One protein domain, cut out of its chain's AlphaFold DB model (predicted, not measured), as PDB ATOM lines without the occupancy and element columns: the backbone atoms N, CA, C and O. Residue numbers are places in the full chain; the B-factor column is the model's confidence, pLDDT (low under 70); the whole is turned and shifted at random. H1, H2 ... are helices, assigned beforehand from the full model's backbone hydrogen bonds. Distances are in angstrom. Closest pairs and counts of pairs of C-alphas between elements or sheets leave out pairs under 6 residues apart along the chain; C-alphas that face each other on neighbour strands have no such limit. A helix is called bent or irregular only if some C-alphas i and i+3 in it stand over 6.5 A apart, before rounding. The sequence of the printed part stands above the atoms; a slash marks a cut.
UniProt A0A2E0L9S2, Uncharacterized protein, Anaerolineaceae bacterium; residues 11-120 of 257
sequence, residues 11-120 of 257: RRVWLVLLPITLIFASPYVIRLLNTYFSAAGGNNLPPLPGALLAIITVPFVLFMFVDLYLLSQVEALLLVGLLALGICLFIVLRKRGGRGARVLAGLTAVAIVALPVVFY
ATOM      1  N   ARG A  11      -8.838 -60.192 -14.085       83.44
ATOM      2  CA  ARG A  11      -9.614 -59.208 -13.310       83.44
ATOM      3  C   ARG A  11      -9.592 -59.460 -11.798       83.44
ATOM      4  O   ARG A  11      -9.502 -58.508 -11.035       83.44
ATOM      5  N   ARG A  12      -9.634 -60.718 -11.350       87.00
ATOM      6  CA  ARG A  12      -9.612 -61.060  -9.916       87.00
ATOM      7  C   ARG A  12      -8.241 -60.844  -9.277       87.00
ATOM      8  O   ARG A  12      -8.183 -60.531  -8.097       87.00
ATOM      9  N   VAL A  13      -7.156 -60.958 -10.050       88.50
ATOM     10  CA  VAL A  13      -5.805 -60.642  -9.553       88.50
ATOM     11  C   VAL A  13      -5.712 -59.170  -9.156       88.50
ATOM     12  O   VAL A  13      -5.183 -58.864  -8.097       88.50
ATOM     13  N   TRP A  14      -6.289 -58.267  -9.953       90.75
ATOM     14  CA  TRP A  14      -6.306 -56.834  -9.644       90.75
ATOM     15  C   TRP A  14      -7.116 -56.494  -8.391       90.75
ATOM     16  O   TRP A  14      -6.679 -55.651  -7.618       90.75
ATOM     17  N   LEU A  15      -8.238 -57.184  -8.148       91.94
ATOM     18  CA  LEU A  15      -9.053 -56.981  -6.940       91.94
ATOM     19  C   LEU A  15      -8.302 -57.308  -5.643       91.94
ATOM     20  O   LEU A  15      -8.607 -56.726  -4.610       91.94
ATOM     21  N   VAL A  16      -7.331 -58.221  -5.697       91.06
ATOM     22  CA  VAL A  16      -6.492 -58.575  -4.543       91.06
ATOM     23  C   VAL A  16      -5.236 -57.708  -4.493       91.06
ATOM     24  O   VAL A  16      -4.850 -57.231  -3.434       91.06
ATOM     25  N   LEU A  17      -4.593 -57.478  -5.638       92.31
ATOM     26  CA  LEU A  17      -3.304 -56.796  -5.691       92.31
ATOM     27  C   LEU A  17      -3.406 -55.299  -5.381       92.31
ATOM     28  O   LEU A  17      -2.512 -54.748  -4.744       92.31
ATOM     29  N   LEU A  18      -4.475 -54.642  -5.829       92.62
ATOM     30  CA  LEU A  18      -4.666 -53.207  -5.642       92.62
ATOM     31  C   LEU A  18      -4.762 -52.812  -4.155       92.62
ATOM     32  O   LEU A  18      -3.973 -51.960  -3.755       92.62
ATOM     33  N   PRO A  19      -5.614 -53.429  -3.310       92.19
ATOM     34  CA  PRO A  19      -5.658 -53.084  -1.888       92.19
ATOM     35  C   PRO A  19      -4.349 -53.407  -1.162       92.19
ATOM     36  O   PRO A  19      -3.893 -52.584  -0.380       92.19
ATOM     37  N   ILE A  20      -3.693 -54.538  -1.464       92.81
ATOM     38  CA  ILE A  20      -2.374 -54.860  -0.884       92.81
ATOM     39  C   ILE A  20      -1.360 -53.768  -1.238       92.81
ATOM     40  O   ILE A  20      -0.610 -53.306  -0.386       92.81
ATOM     41  N   THR A  21      -1.348 -53.335  -2.497       92.94
ATOM     42  CA  THR A  21      -0.445 -52.272  -2.941       92.94
ATOM     43  C   THR A  21      -0.736 -50.967  -2.221       92.94
ATOM     44  O   THR A  21       0.204 -50.307  -1.806       92.94
ATOM     45  N   LEU A  22      -2.009 -50.600  -2.055       91.19
ATOM     46  CA  LEU A  22      -2.365 -49.367  -1.361       91.19
ATOM     47  C   LEU A  22      -1.934 -49.394   0.108       91.19
ATOM     48  O   LEU A  22      -1.289 -48.437   0.502       91.19
ATOM     49  N   ILE A  23      -2.177 -50.491   0.839       89.12
ATOM     50  CA  ILE A  23      -1.740 -50.699   2.238       89.12
ATOM     51  C   ILE A  23      -0.223 -50.516   2.387       89.12
ATOM     52  O   ILE A  23       0.259 -49.792   3.245       89.12
ATOM     53  N   PHE A  24       0.575 -51.159   1.533       89.25
ATOM     54  CA  PHE A  24       2.032 -51.102   1.697       89.25
ATOM     55  C   PHE A  24       2.683 -49.888   1.030       89.25
ATOM     56  O   PHE A  24       3.833 -49.581   1.331       89.25
ATOM     57  N   ALA A  25       1.981 -49.182   0.139       89.75
ATOM     58  CA  ALA A  25       2.466 -47.946  -0.471       89.75
ATOM     59  C   ALA A  25       2.080 -46.692   0.328       89.75
ATOM     60  O   ALA A  25       2.787 -45.688   0.213       89.75
ATOM     61  N   SER A  26       1.008 -46.718   1.134       86.81
ATOM     62  CA  SER A  26       0.546 -45.555   1.910       86.81
ATOM     63  C   SER A  26       1.639 -44.934   2.773       86.81
ATOM     64  O   SER A  26       1.831 -43.725   2.633       86.81
ATOM     65  N   PRO A  27       2.420 -45.681   3.582       83.06
ATOM     66  CA  PRO A  27       3.445 -45.073   4.429       83.06
ATOM     67  C   PRO A  27       4.468 -44.266   3.620       83.06
ATOM     68  O   PRO A  27       4.860 -43.169   4.011       83.06
ATOM     69  N   TYR A  28       4.866 -44.774   2.450       86.94
ATOM     70  CA  TYR A  28       5.821 -44.106   1.564       86.94
ATOM     71  C   TYR A  28       5.256 -42.828   0.959       86.94
ATOM     72  O   TYR A  28       5.936 -41.804   0.937       86.94
ATOM     73  N   VAL A  29       4.016 -42.886   0.468       86.06
ATOM     74  CA  VAL A  29       3.336 -41.722  -0.109       86.06
ATOM     75  C   VAL A  29       3.147 -40.651   0.959       86.06
ATOM     76  O   VAL A  29       3.444 -39.488   0.708       86.06
ATOM     77  N   ILE A  30       2.732 -41.036   2.164       79.88
ATOM     78  CA  ILE A  30       2.514 -40.118   3.285       79.88
ATOM     79  C   ILE A  30       3.829 -39.468   3.712       79.88
ATOM     80  O   ILE A  30       3.892 -38.245   3.820       79.88
ATOM     81  N   ARG A  31       4.911 -40.243   3.842       81.81
ATOM     82  CA  ARG A  31       6.244 -39.694   4.124       81.81
ATOM     83  C   ARG A  31       6.721 -38.733   3.036       81.81
ATOM     84  O   ARG A  31       7.278 -37.682   3.353       81.81
ATOM     85  N   LEU A  32       6.528 -39.080   1.763       84.44
ATOM     86  CA  LEU A  32       6.904 -38.223   0.637       84.44
ATOM     87  C   LEU A  32       6.130 -36.902   0.681       84.44
ATOM     88  O   LEU A  32       6.732 -35.843   0.526       84.44
ATOM     89  N   LEU A  33       4.822 -36.966   0.937       81.75
ATOM     90  CA  LEU A  33       3.977 -35.789   1.108       81.75
ATOM     91  C   LEU A  33       4.451 -34.943   2.294       81.75
ATOM     92  O   LEU A  33       4.656 -33.749   2.121       81.75
ATOM     93  N   ASN A  34       4.709 -35.543   3.458       73.62
ATOM     94  CA  ASN A  34       5.188 -34.826   4.643       73.62
ATOM     95  C   ASN A  34       6.546 -34.137   4.393       73.62
ATOM     96  O   ASN A  34       6.746 -32.965   4.715       73.62
ATOM     97  N   THR A  35       7.467 -34.830   3.720       79.44
ATOM     98  CA  THR A  35       8.771 -34.272   3.319       79.44
ATOM     99  C   THR A  35       8.601 -33.123   2.321       79.44
ATOM    100  O   THR A  35       9.258 -32.093   2.430       79.44
ATOM    101  N   TYR A  36       7.693 -33.271   1.357       82.00
ATOM    102  CA  TYR A  36       7.383 -32.222   0.391       82.00
ATOM    103  C   TYR A  36       6.772 -30.986   1.071       82.00
ATOM    104  O   TYR A  36       7.214 -29.870   0.813       82.00
ATOM    105  N   PHE A  37       5.796 -31.173   1.963       77.50
ATOM    106  CA  PHE A  37       5.129 -30.084   2.681       77.50
ATOM    107  C   PHE A  37       6.070 -29.347   3.640       77.50
ATOM    108  O   PHE A  37       6.049 -28.118   3.680       77.50
ATOM    109  N   SER A  38       6.929 -30.073   4.361       72.38
ATOM    110  CA  SER A  38       7.954 -29.464   5.220       72.38
ATOM    111  C   SER A  38       8.988 -28.677   4.408       72.38
ATOM    112  O   SER A  38       9.296 -27.538   4.760       72.38
ATOM    113  N   ALA A  39       9.464 -29.220   3.282       79.69
ATOM    114  CA  ALA A  39      10.417 -28.541   2.402       79.69
ATOM    115  C   ALA A  39       9.821 -27.313   1.693       79.69
ATOM    116  O   ALA A  39      10.516 -26.320   1.485       79.69
ATOM    117  N   ALA A  40       8.537 -27.356   1.335       76.88
ATOM    118  CA  ALA A  40       7.856 -26.249   0.669       76.88
ATOM    119  C   ALA A  40       7.587 -25.039   1.588       76.88
ATOM    120  O   ALA A  40       7.146 -23.997   1.101       76.88
ATOM    121  N   GLY A  41       7.888 -25.151   2.889       56.94
ATOM    122  CA  GLY A  41       7.747 -24.084   3.874       56.94
ATOM    123  C   GLY A  41       6.282 -23.859   4.225       56.94
ATOM    124  O   GLY A  41       5.529 -23.320   3.417       56.94
ATOM    125  N   GLY A  42       5.896 -24.248   5.443       54.59
ATOM    126  CA  GLY A  42       4.520 -24.454   5.924       54.59
ATOM    127  C   GLY A  42       3.474 -23.342   5.748       54.59
ATOM    128  O   GLY A  42       2.363 -23.533   6.214       54.59
ATOM    129  N   ASN A  43       3.766 -22.230   5.066       54.00
ATOM    130  CA  ASN A  43       2.810 -21.168   4.736       54.00
ATOM    131  C   ASN A  43       2.906 -20.621   3.292       54.00
ATOM    132  O   ASN A  43       2.104 -19.765   2.929       54.00
ATOM    133  N   ASN A  44       3.849 -21.082   2.455       57.81
ATOM    134  CA  ASN A  44       4.134 -20.467   1.142       57.81
ATOM    135  C   ASN A  44       3.761 -21.330  -0.068       57.81
ATOM    136  O   ASN A  44       4.116 -20.997  -1.201       57.81
ATOM    137  N   LEU A  45       3.043 -22.433   0.138       57.28
ATOM    138  CA  LEU A  45       2.551 -23.205  -0.992       57.28
ATOM    139  C   LEU A  45       1.503 -22.378  -1.749       57.28
ATOM    140  O   LEU A  45       0.551 -21.896  -1.127       57.28
ATOM    141  N   PRO A  46       1.622 -22.232  -3.085       59.50
ATOM    142  CA  PRO A  46       0.497 -21.759  -3.874       59.50
ATOM    143  C   PRO A  46      -0.698 -22.667  -3.567       59.50
ATOM    144  O   PRO A  46      -0.481 -23.854  -3.297       59.50
ATOM    145  N   PRO A  47      -1.940 -22.152  -3.587       60.31
ATOM    146  CA  PRO A  47      -3.123 -22.963  -3.362       60.31
ATOM    147  C   PRO A  47      -3.181 -24.030  -4.455       60.31
ATOM    148  O   PRO A  47      -3.742 -23.830  -5.531       60.31
ATOM    149  N   LEU A  48      -2.566 -25.183  -4.190       60.34
ATOM    150  CA  LEU A  48      -2.869 -26.414  -4.884       60.34
ATOM    151  C   LEU A  48      -4.389 -26.530  -4.798       60.34
ATOM    152  O   LEU A  48      -4.930 -26.394  -3.695       60.34
ATOM    153  N   PRO A  49      -5.098 -26.705  -5.923       67.88
ATOM    154  CA  PRO A  49      -6.545 -26.810  -5.893       67.88
ATOM    155  C   PRO A  49      -6.886 -27.944  -4.928       67.88
ATOM    156  O   PRO A  49      -6.584 -29.101  -5.214       67.88
ATOM    157  N   GLY A  50      -7.450 -27.610  -3.762       66.56
ATOM    158  CA  GLY A  50      -7.590 -28.547  -2.640       66.56
ATOM    159  C   GLY A  50      -8.329 -29.831  -3.019       66.56
ATOM    160  O   GLY A  50      -8.085 -30.884  -2.443       66.56
ATOM    161  N   ALA A  51      -9.150 -29.770  -4.069       69.19
ATOM    162  CA  ALA A  51      -9.800 -30.916  -4.687       69.19
ATOM    163  C   ALA A  51      -8.818 -31.958  -5.255       69.19
ATOM    164  O   ALA A  51      -9.044 -33.149  -5.084       69.19
ATOM    165  N   LEU A  52      -7.727 -31.549  -5.909       74.50
ATOM    166  CA  LEU A  52      -6.761 -32.479  -6.500       74.50
ATOM    167  C   LEU A  52      -5.927 -33.165  -5.416       74.50
ATOM    168  O   LEU A  52      -5.700 -34.370  -5.490       74.50
ATOM    169  N   LEU A  53      -5.557 -32.416  -4.373       72.12
ATOM    170  CA  LEU A  53      -4.923 -32.995  -3.195       72.12
ATOM    171  C   LEU A  53      -5.872 -33.985  -2.512       72.12
ATOM    172  O   LEU A  53      -5.466 -35.112  -2.272       72.12
ATOM    173  N   ALA A  54      -7.139 -33.616  -2.294       71.44
ATOM    174  CA  ALA A  54      -8.142 -34.491  -1.690       71.44
ATOM    175  C   ALA A  54      -8.390 -35.769  -2.510       71.44
ATOM    176  O   ALA A  54      -8.453 -36.856  -1.947       71.44
ATOM    177  N   ILE A  55      -8.483 -35.678  -3.840       79.25
ATOM    178  CA  ILE A  55      -8.657 -36.857  -4.706       79.25
ATOM    179  C   ILE A  55      -7.468 -37.811  -4.575       79.25
ATOM    180  O   ILE A  55      -7.656 -39.028  -4.554       79.25
ATOM    181  N   ILE A  56      -6.252 -37.267  -4.480       77.50
ATOM    182  CA  ILE A  56      -5.046 -38.074  -4.307       77.50
ATOM    183  C   ILE A  56      -4.994 -38.653  -2.896       77.50
ATOM    184  O   ILE A  56      -4.705 -39.833  -2.768       77.50
ATOM    185  N   THR A  57      -5.290 -37.876  -1.849       72.88
ATOM    186  CA  THR A  57      -5.090 -38.286  -0.452       72.88
ATOM    187  C   THR A  57      -6.203 -39.164   0.101       72.88
ATOM    188  O   THR A  57      -5.901 -40.062   0.877       72.88
ATOM    189  N   VAL A  58      -7.467 -38.978  -0.300       79.94
ATOM    190  CA  VAL A  58      -8.621 -39.707   0.269       79.94
ATOM    191  C   VAL A  58      -8.456 -41.233   0.224       79.94
ATOM    192  O   VAL A  58      -8.684 -41.869   1.257       79.94
ATOM    193  N   PRO A  59      -8.019 -41.857  -0.891       78.69
ATOM    194  CA  PRO A  59      -7.735 -43.288  -0.903       78.69
ATOM    195  C   PRO A  59      -6.690 -43.673   0.148       78.69
ATOM    196  O   PRO A  59      -6.909 -44.614   0.901       78.69
ATOM    197  N   PHE A  60      -5.593 -42.917   0.260       77.56
ATOM    198  CA  PHE A  60      -4.544 -43.194   1.242       77.56
ATOM    199  C   PHE A  60      -4.990 -42.938   2.678       77.56
ATOM    200  O   PHE A  60      -4.496 -43.621   3.556       77.56
ATOM    201  N   VAL A  61      -5.938 -42.033   2.934       75.62
ATOM    202  CA  VAL A  61      -6.495 -41.812   4.280       75.62
ATOM    203  C   VAL A  61      -7.262 -43.043   4.762       75.62
ATOM    204  O   VAL A  61      -7.096 -43.458   5.905       75.62
ATOM    205  N   LEU A  62      -8.064 -43.680   3.900       82.69
ATOM    206  CA  LEU A  62      -8.751 -44.923   4.268       82.69
ATOM    207  C   LEU A  62      -7.743 -46.027   4.619       82.69
ATOM    208  O   LEU A  62      -7.881 -46.690   5.645       82.69
ATOM    209  N   PHE A  63      -6.723 -46.207   3.776       82.06
ATOM    210  CA  PHE A  63      -5.677 -47.203   4.009       82.06
ATOM    211  C   PHE A  63      -4.763 -46.834   5.178       82.06
ATOM    212  O   PHE A  63      -4.334 -47.725   5.894       82.06
ATOM    213  N   MET A  64      -4.587 -45.549   5.471       76.88
ATOM    214  CA  MET A  64      -3.883 -45.069   6.656       76.88
ATOM    215  C   MET A  64      -4.568 -45.536   7.940       76.88
ATOM    216  O   MET A  64      -3.878 -45.947   8.860       76.88
ATOM    217  N   PHE A  65      -5.902 -45.525   8.029       79.56
ATOM    218  CA  PHE A  65      -6.580 -46.076   9.210       79.56
ATOM    219  C   PHE A  65      -6.363 -47.585   9.352       79.56
ATOM    220  O   PHE A  65      -6.217 -48.081  10.469       79.56
ATOM    221  N   VAL A  66      -6.309 -48.308   8.229       83.25
ATOM    222  CA  VAL A  66      -5.963 -49.735   8.223       83.25
ATOM    223  C   VAL A  66      -4.520 -49.930   8.681       83.25
ATOM    224  O   VAL A  66      -4.280 -50.781   9.529       83.25
ATOM    225  N   ASP A  67      -3.583 -49.117   8.199       78.56
ATOM    226  CA  ASP A  67      -2.177 -49.171   8.598       78.56
ATOM    227  C   ASP A  67      -2.005 -48.833  10.075       78.56
ATOM    228  O   ASP A  67      -1.326 -49.565  10.778       78.56
ATOM    229  N   LEU A  68      -2.666 -47.787  10.578       76.88
ATOM    230  CA  LEU A  68      -2.658 -47.421  11.998       76.88
ATOM    231  C   LEU A  68      -3.197 -48.556  12.873       76.88
ATOM    232  O   LEU A  68      -2.630 -48.851  13.924       76.88
ATOM    233  N   TYR A  69      -4.263 -49.223  12.426       84.12
ATOM    234  CA  TYR A  69      -4.787 -50.395  13.114       84.12
ATOM    235  C   TYR A  69      -3.815 -51.579  13.047       84.12
ATOM    236  O   TYR A  69      -3.570 -52.224  14.061       84.12
ATOM    237  N   LEU A  70      -3.204 -51.859  11.895       81.00
ATOM    238  CA  LEU A  70      -2.221 -52.935  11.765       81.00
ATOM    239  C   LEU A  70      -0.955 -52.654  12.585       81.00
ATOM    240  O   LEU A  70      -0.441 -53.560  13.227       81.00
ATOM    241  N   LEU A  71      -0.486 -51.408  12.630       74.88
ATOM    242  CA  LEU A  71       0.662 -50.973  13.432       74.88
ATOM    243  C   LEU A  71       0.402 -51.101  14.934       74.88
ATOM    244  O   LEU A  71       1.343 -51.344  15.684       74.88
ATOM    245  N   SER A  72      -0.860 -51.007  15.371       71.56
ATOM    246  CA  SER A  72      -1.227 -51.288  16.766       71.56
ATOM    247  C   SER A  72      -0.978 -52.740  17.178       71.56
ATOM    248  O   SER A  72      -0.856 -53.040  18.363       71.56
ATOM    249  N   GLN A  73      -0.890 -53.647  16.205       82.25
ATOM    250  CA  GLN A  73      -0.662 -55.067  16.408       82.25
ATOM    251  C   GLN A  73       0.510 -55.516  15.537       82.25
ATOM    252  O   GLN A  73       0.318 -56.072  14.457       82.25
ATOM    253  N   VAL A  74       1.738 -55.298  16.015       79.06
ATOM    254  CA  VAL A  74       2.973 -55.633  15.278       79.06
ATOM    255  C   VAL A  74       2.951 -57.071  14.742       79.06
ATOM    256  O   VAL A  74       3.308 -57.308  13.589       79.06
ATOM    257  N   GLU A  75       2.438 -58.027  15.520       84.31
ATOM    258  CA  GLU A  75       2.264 -59.419  15.085       84.31
ATOM    259  C   GLU A  75       1.320 -59.554  13.879       84.31
ATOM    260  O   GLU A  75       1.618 -60.279  12.926       84.31
ATOM    261  N   ALA A  76       0.199 -58.825  13.885       86.81
ATOM    262  CA  ALA A  76      -0.747 -58.803  12.777       86.81
ATOM    263  C   ALA A  76      -0.133 -58.139  11.539       86.81
ATOM    264  O   ALA A  76      -0.290 -58.664  10.437       86.81
ATOM    265  N   LEU A  77       0.610 -57.038  11.701       85.62
ATOM    266  CA  LEU A  77       1.326 -56.391  10.600       85.62
ATOM    267  C   LEU A  77       2.345 -57.338   9.957       85.62
ATOM    268  O   LEU A  77       2.378 -57.460   8.730       85.62
ATOM    269  N   LEU A  78       3.140 -58.049  10.763       87.44
ATOM    270  CA  LEU A  78       4.109 -59.033  10.274       87.44
ATOM    271  C   LEU A  78       3.414 -60.189   9.548       87.44
ATOM    272  O   LEU A  78       3.826 -60.563   8.448       87.44
ATOM    273  N   LEU A  79       2.330 -60.726  10.114       91.19
ATOM    274  CA  LEU A  79       1.558 -61.801   9.495       91.19
ATOM    275  C   LEU A  79       0.937 -61.359   8.161       91.19
ATOM    276  O   LEU A  79       1.067 -62.059   7.154       91.19
ATOM    277  N   VAL A  80       0.292 -60.189   8.130       91.38
ATOM    278  CA  VAL A  80      -0.304 -59.609   6.917       91.38
ATOM    279  C   VAL A  80       0.777 -59.318   5.876       91.38
ATOM    280  O   VAL A  80       0.579 -59.634   4.703       91.38
ATOM    281  N   GLY A  81       1.937 -58.802   6.290       92.12
ATOM    282  CA  GLY A  81       3.103 -58.585   5.433       92.12
ATOM    283  C   GLY A  81       3.624 -59.876   4.803       92.12
ATOM    284  O   GLY A  81       3.810 -59.930   3.588       92.12
ATOM    285  N   LEU A  82       3.782 -60.944   5.590       94.62
ATOM    286  CA  LEU A  82       4.212 -62.258   5.095       94.62
ATOM    287  C   LEU A  82       3.199 -62.868   4.119       94.62
ATOM    288  O   LEU A  82       3.585 -63.381   3.064       94.62
ATOM    289  N   LEU A  83       1.902 -62.783   4.429       95.19
ATOM    290  CA  LEU A  83       0.835 -63.253   3.541       95.19
ATOM    291  C   LEU A  83       0.806 -62.457   2.230       95.19
ATOM    292  O   LEU A  83       0.761 -63.047   1.148       95.19
ATOM    293  N   ALA A  84       0.880 -61.128   2.311       95.12
ATOM    294  CA  ALA A  84       0.929 -60.240   1.156       95.12
ATOM    295  C   ALA A  84       2.162 -60.508   0.284       95.12
ATOM    296  O   ALA A  84       2.039 -60.598  -0.941       95.12
ATOM    297  N   LEU A  85       3.328 -60.707   0.902       96.19
ATOM    298  CA  LEU A  85       4.564 -61.058   0.215       96.19
ATOM    299  C   LEU A  85       4.428 -62.407  -0.500       96.19
ATOM    300  O   LEU A  85       4.742 -62.505  -1.686       96.19
ATOM    301  N   GLY A  86       3.882 -63.424   0.174       96.31
ATOM    302  CA  GLY A  86       3.603 -64.731  -0.423       96.31
ATOM    303  C   GLY A  86       2.672 -64.640  -1.636       96.31
ATOM    304  O   GLY A  86       2.951 -65.238  -2.679       96.31
ATOM    305  N   ILE A  87       1.607 -63.836  -1.549       94.94
ATOM    306  CA  ILE A  87       0.687 -63.570  -2.667       94.94
ATOM    307  C   ILE A  87       1.414 -62.863  -3.818       94.94
ATOM    308  O   ILE A  87       1.267 -63.268  -4.976       94.94
ATOM    309  N   CYS A  88       2.217 -61.837  -3.527       95.69
ATOM    310  CA  CYS A  88       2.960 -61.090  -4.540       95.69
ATOM    311  C   CYS A  88       3.972 -61.983  -5.268       95.69
ATOM    312  O   CYS A  88       3.972 -62.034  -6.500       95.69
ATOM    313  N   LEU A  89       4.769 -62.757  -4.526       96.12
ATOM    314  CA  LEU A  89       5.717 -63.720  -5.086       96.12
ATOM    315  C   LEU A  89       5.001 -64.775  -5.934       96.12
ATOM    316  O   LEU A  89       5.432 -65.070  -7.049       96.12
ATOM    317  N   PHE A  90       3.858 -65.286  -5.470       94.31
ATOM    318  CA  PHE A  90       3.046 -66.218  -6.249       94.31
ATOM    319  C   PHE A  90       2.578 -65.607  -7.581       94.31
ATOM    320  O   PHE A  90       2.665 -66.265  -8.621       94.31
ATOM    321  N   ILE A  91       2.119 -64.349  -7.588       93.06
ATOM    322  CA  ILE A  91       1.707 -63.641  -8.813       93.06
ATOM    323  C   ILE A  91       2.897 -63.447  -9.763       93.06
ATOM    324  O   ILE A  91       2.757 -63.688 -10.965       93.06
ATOM    325  N   VAL A  92       4.058 -63.039  -9.243       94.88
ATOM    326  CA  VAL A  92       5.282 -62.804 -10.027       94.88
ATOM    327  C   VAL A  92       5.776 -64.093 -10.688       94.88
ATOM    328  O   VAL A  92       6.053 -64.102 -11.891       94.88
ATOM    329  N   LEU A  93       5.837 -65.193  -9.930       95.06
ATOM    330  CA  LEU A  93       6.337 -66.489 -10.400       95.06
ATOM    331  C   LEU A  93       5.373 -67.175 -11.378       95.06
ATOM    332  O   LEU A  93       5.788 -67.938 -12.257       95.06
ATOM    333  N   ARG A  94       4.067 -66.900 -11.283       90.69
ATOM    334  CA  ARG A  94       3.074 -67.512 -12.168       90.69
ATOM    335  C   ARG A  94       3.071 -66.818 -13.534       90.69
ATOM    336  O   ARG A  94       2.480 -65.759 -13.730       90.69
ATOM    337  N   LYS A  95       3.610 -67.497 -14.556       84.62
ATOM    338  CA  LYS A  95       3.632 -67.031 -15.966       84.62
ATOM    339  C   LYS A  95       2.255 -66.699 -16.581       84.62
ATOM    340  O   LYS A  95       2.205 -66.138 -17.668       84.62
ATOM    341  N   ARG A  96       1.143 -67.036 -15.915       79.62
ATOM    342  CA  ARG A  96      -0.237 -66.796 -16.385       79.62
ATOM    343  C   ARG A  96      -0.797 -65.404 -16.040       79.62
ATOM    344  O   ARG A  96      -1.930 -65.112 -16.405       79.62
ATOM    345  N   GLY A  97      -0.040 -64.549 -15.347       80.06
ATOM    346  CA  GLY A  97      -0.438 -63.168 -15.057       80.06
ATOM    347  C   GLY A  97      -0.106 -62.185 -16.188       80.06
ATOM    348  O   GLY A  97       0.961 -62.265 -16.807       80.06
ATOM    349  N   GLY A  98      -0.990 -61.206 -16.419       90.56
ATOM    350  CA  GLY A  98      -0.688 -60.061 -17.285       90.56
ATOM    351  C   GLY A  98       0.599 -59.356 -16.836       90.56
ATOM    352  O   GLY A  98       0.896 -59.303 -15.643       90.56
ATOM    353  N   ARG A  99       1.388 -58.832 -17.786       93.00
ATOM    354  CA  ARG A  99       2.696 -58.210 -17.492       93.00
ATOM    355  C   ARG A  99       2.584 -57.099 -16.442       93.00
ATOM    356  O   ARG A  99       3.392 -57.076 -15.523       93.00
ATOM    357  N   GLY A 100       1.549 -56.260 -16.530       92.94
ATOM    358  CA  GLY A 100       1.301 -55.182 -15.565       92.94
ATOM    359  C   GLY A 100       1.090 -55.678 -14.131       92.94
ATOM    360  O   GLY A 100       1.724 -55.167 -13.219       92.94
ATOM    361  N   ALA A 101       0.288 -56.730 -13.933       92.25
ATOM    362  CA  ALA A 101       0.046 -57.291 -12.600       92.25
ATOM    363  C   ALA A 101       1.322 -57.885 -11.979       92.25
ATOM    364  O   ALA A 101       1.529 -57.778 -10.777       92.25
ATOM    365  N   ARG A 102       2.201 -58.479 -12.797       94.00
ATOM    366  CA  ARG A 102       3.494 -59.001 -12.330       94.00
ATOM    367  C   ARG A 102       4.453 -57.889 -11.925       94.00
ATOM    368  O   ARG A 102       5.099 -58.010 -10.894       94.00
ATOM    369  N   VAL A 103       4.529 -56.817 -12.716       95.31
ATOM    370  CA  VAL A 103       5.354 -55.648 -12.376       95.31
ATOM    371  C   VAL A 103       4.854 -55.017 -11.081       95.31
ATOM    372  O   VAL A 103       5.651 -54.816 -10.173       95.31
ATOM    373  N   LEU A 104       3.543 -54.784 -10.964       95.56
ATOM    374  CA  LEU A 104       2.967 -54.199  -9.758       95.56
ATOM    375  C   LEU A 104       3.199 -55.088  -8.531       95.56
ATOM    376  O   LEU A 104       3.690 -54.595  -7.531       95.56
ATOM    377  N   ALA A 105       2.959 -56.400  -8.624       95.44
ATOM    378  CA  ALA A 105       3.242 -57.328  -7.528       95.44
ATOM    379  C   ALA A 105       4.726 -57.355  -7.133       95.44
ATOM    380  O   ALA A 105       5.036 -57.445  -5.949       95.44
ATOM    381  N   GLY A 106       5.639 -57.245  -8.102       96.62
ATOM    382  CA  GLY A 106       7.070 -57.114  -7.829       96.62
ATOM    383  C   GLY A 106       7.399 -55.835  -7.059       96.62
ATOM    384  O   GLY A 106       8.096 -55.898  -6.053       96.62
ATOM    385  N   LEU A 107       6.851 -54.693  -7.484       96.38
ATOM    386  CA  LEU A 107       7.025 -53.414  -6.786       96.38
ATOM    387  C   LEU A 107       6.437 -53.452  -5.373       96.38
ATOM    388  O   LEU A 107       7.089 -53.007  -4.435       96.38
ATOM    389  N   THR A 108       5.253 -54.037  -5.201       95.06
ATOM    390  CA  THR A 108       4.612 -54.186  -3.891       95.06
ATOM    391  C   THR A 108       5.423 -55.097  -2.969       95.06
ATOM    392  O   THR A 108       5.615 -54.762  -1.807       95.06
ATOM    393  N   ALA A 109       5.972 -56.205  -3.477       95.94
ATOM    394  CA  ALA A 109       6.875 -57.061  -2.704       95.94
ATOM    395  C   ALA A 109       8.135 -56.308  -2.249       95.94
ATOM    396  O   ALA A 109       8.533 -56.423  -1.092       95.94
ATOM    397  N   VAL A 110       8.733 -55.504  -3.135       96.12
ATOM    398  CA  VAL A 110       9.874 -54.644  -2.785       96.12
ATOM    399  C   VAL A 110       9.476 -53.620  -1.721       96.12
ATOM    400  O   VAL A 110      10.212 -53.453  -0.759       96.12
ATOM    401  N   ALA A 111       8.304 -52.991  -1.841       93.50
ATOM    402  CA  ALA A 111       7.806 -52.035  -0.853       93.50
ATOM    403  C   ALA A 111       7.573 -52.679   0.526       93.50
ATOM    404  O   ALA A 111       7.921 -52.073   1.534       93.50
ATOM    405  N   ILE A 112       7.053 -53.911   0.590       92.94
ATOM    406  CA  ILE A 112       6.897 -54.657   1.852       92.94
ATOM    407  C   ILE A 112       8.264 -54.888   2.510       92.94
ATOM    408  O   ILE A 112       8.437 -54.613   3.694       92.94
ATOM    409  N   VAL A 113       9.250 -55.363   1.744       93.88
ATOM    410  CA  VAL A 113      10.593 -55.685   2.263       93.88
ATOM    411  C   VAL A 113      11.387 -54.427   2.631       93.88
ATOM    412  O   VAL A 113      12.149 -54.440   3.594       93.88
ATOM    413  N   ALA A 114      11.211 -53.339   1.885       92.00
ATOM    414  CA  ALA A 114      11.893 -52.076   2.136       92.00
ATOM    415  C   ALA A 114      11.297 -51.299   3.320       92.00
ATOM    416  O   ALA A 114      11.966 -50.407   3.832       92.00
ATOM    417  N   LEU A 115      10.082 -51.636   3.772       87.44
ATOM    418  CA  LEU A 115       9.363 -50.877   4.796       87.44
ATOM    419  C   LEU A 115      10.182 -50.730   6.080       87.44
ATOM    420  O   LEU A 115      10.426 -49.590   6.481       87.44
ATOM    421  N   PRO A 116      10.711 -51.807   6.688       84.31
ATOM    422  CA  PRO A 116      11.479 -51.641   7.904       84.31
ATOM    423  C   PRO A 116      12.780 -50.867   7.678       84.31
ATOM    424  O   PRO A 116      13.166 -50.091   8.533       84.31
ATOM    425  N   VAL A 117      13.414 -50.979   6.506       87.31
ATOM    426  CA  VAL A 117      14.652 -50.243   6.188       87.31
ATOM    427  C   VAL A 117      14.390 -48.751   6.020       87.31
ATOM    428  O   VAL A 117      15.143 -47.926   6.523       87.31
ATOM    429  N   VAL A 118      13.327 -48.391   5.301       85.75
ATOM    430  CA  VAL A 118      13.007 -46.992   5.025       85.75
ATOM    431  C   VAL A 118      12.585 -46.289   6.302       85.75
ATOM    432  O   VAL A 118      13.022 -45.164   6.536       85.75
ATOM    433  N   PHE A 119      11.773 -46.931   7.137       80.44
ATOM    434  CA  PHE A 119      11.290 -46.335   8.380       80.44
ATOM    435  C   PHE A 119      12.196 -46.586   9.583       80.44
ATOM    436  O   PHE A 119      11.936 -46.020  10.639       80.44
ATOM    437  N   TYR A 120      13.281 -47.346   9.429       81.19
ATOM    438  CA  TYR A 120      14.295 -47.457  10.466       81.19
ATOM    439  C   TYR A 120      14.861 -46.074  10.781       81.19
ATOM    440  O   TYR A 120      15.439 -45.404   9.920       81.19
TER     441      TYR A 120
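This is residues 11 to 120 of the 257 residues of an uncharacterized protein of Anaerolineaceae bacterium (UniProt A0A2E0L9S2). H1a, H3 and H4 form a loose up-and-down bundle, each running against the one before; H1b runs out and H2 folds back, with residues 38 to 44 and 46 to 56 sticking out. The 110 printed residues hold four helices, H1 to H4, and no named strand: all helix. The whole is only just loose, close to compact, with a radius of gyration of the C-alphas of 15.9 A, spanning 49 by 31 by 21 A.

Start at H1, residues 11 to 39, one helix by its hydrogen bonds but bent: C-alphas 24 and 27, ending arm H1a and beginning H1b, are 6.8 A apart. H1a touches H4, residues 99 to 119, closest at C-alphas 21 and 108, 5.5 A. H3, residues 74 to 93, makes a hairpin with H4, closest at C-alphas 92 and 102, 4.8 A. H2, residues 50 to 71, touches H1a, closest at C-alphas 23 and 63, 5.6 A. Every O i to N i+4 pair is within hydrogen-bond range in H1b and H3, 8 of 10 in H1a, 16 of 18 in H2, 15 of 17 in H4.

Find C-alpha 11 at (-9.614, -59.208, -13.310), where H1a begins; H4, 29.7 A long, ends at C-alpha 119, (11.290, -46.335, 8.380).

The printed part has no cut and no long link; pLDDT is under 70 at residues 41 to 51.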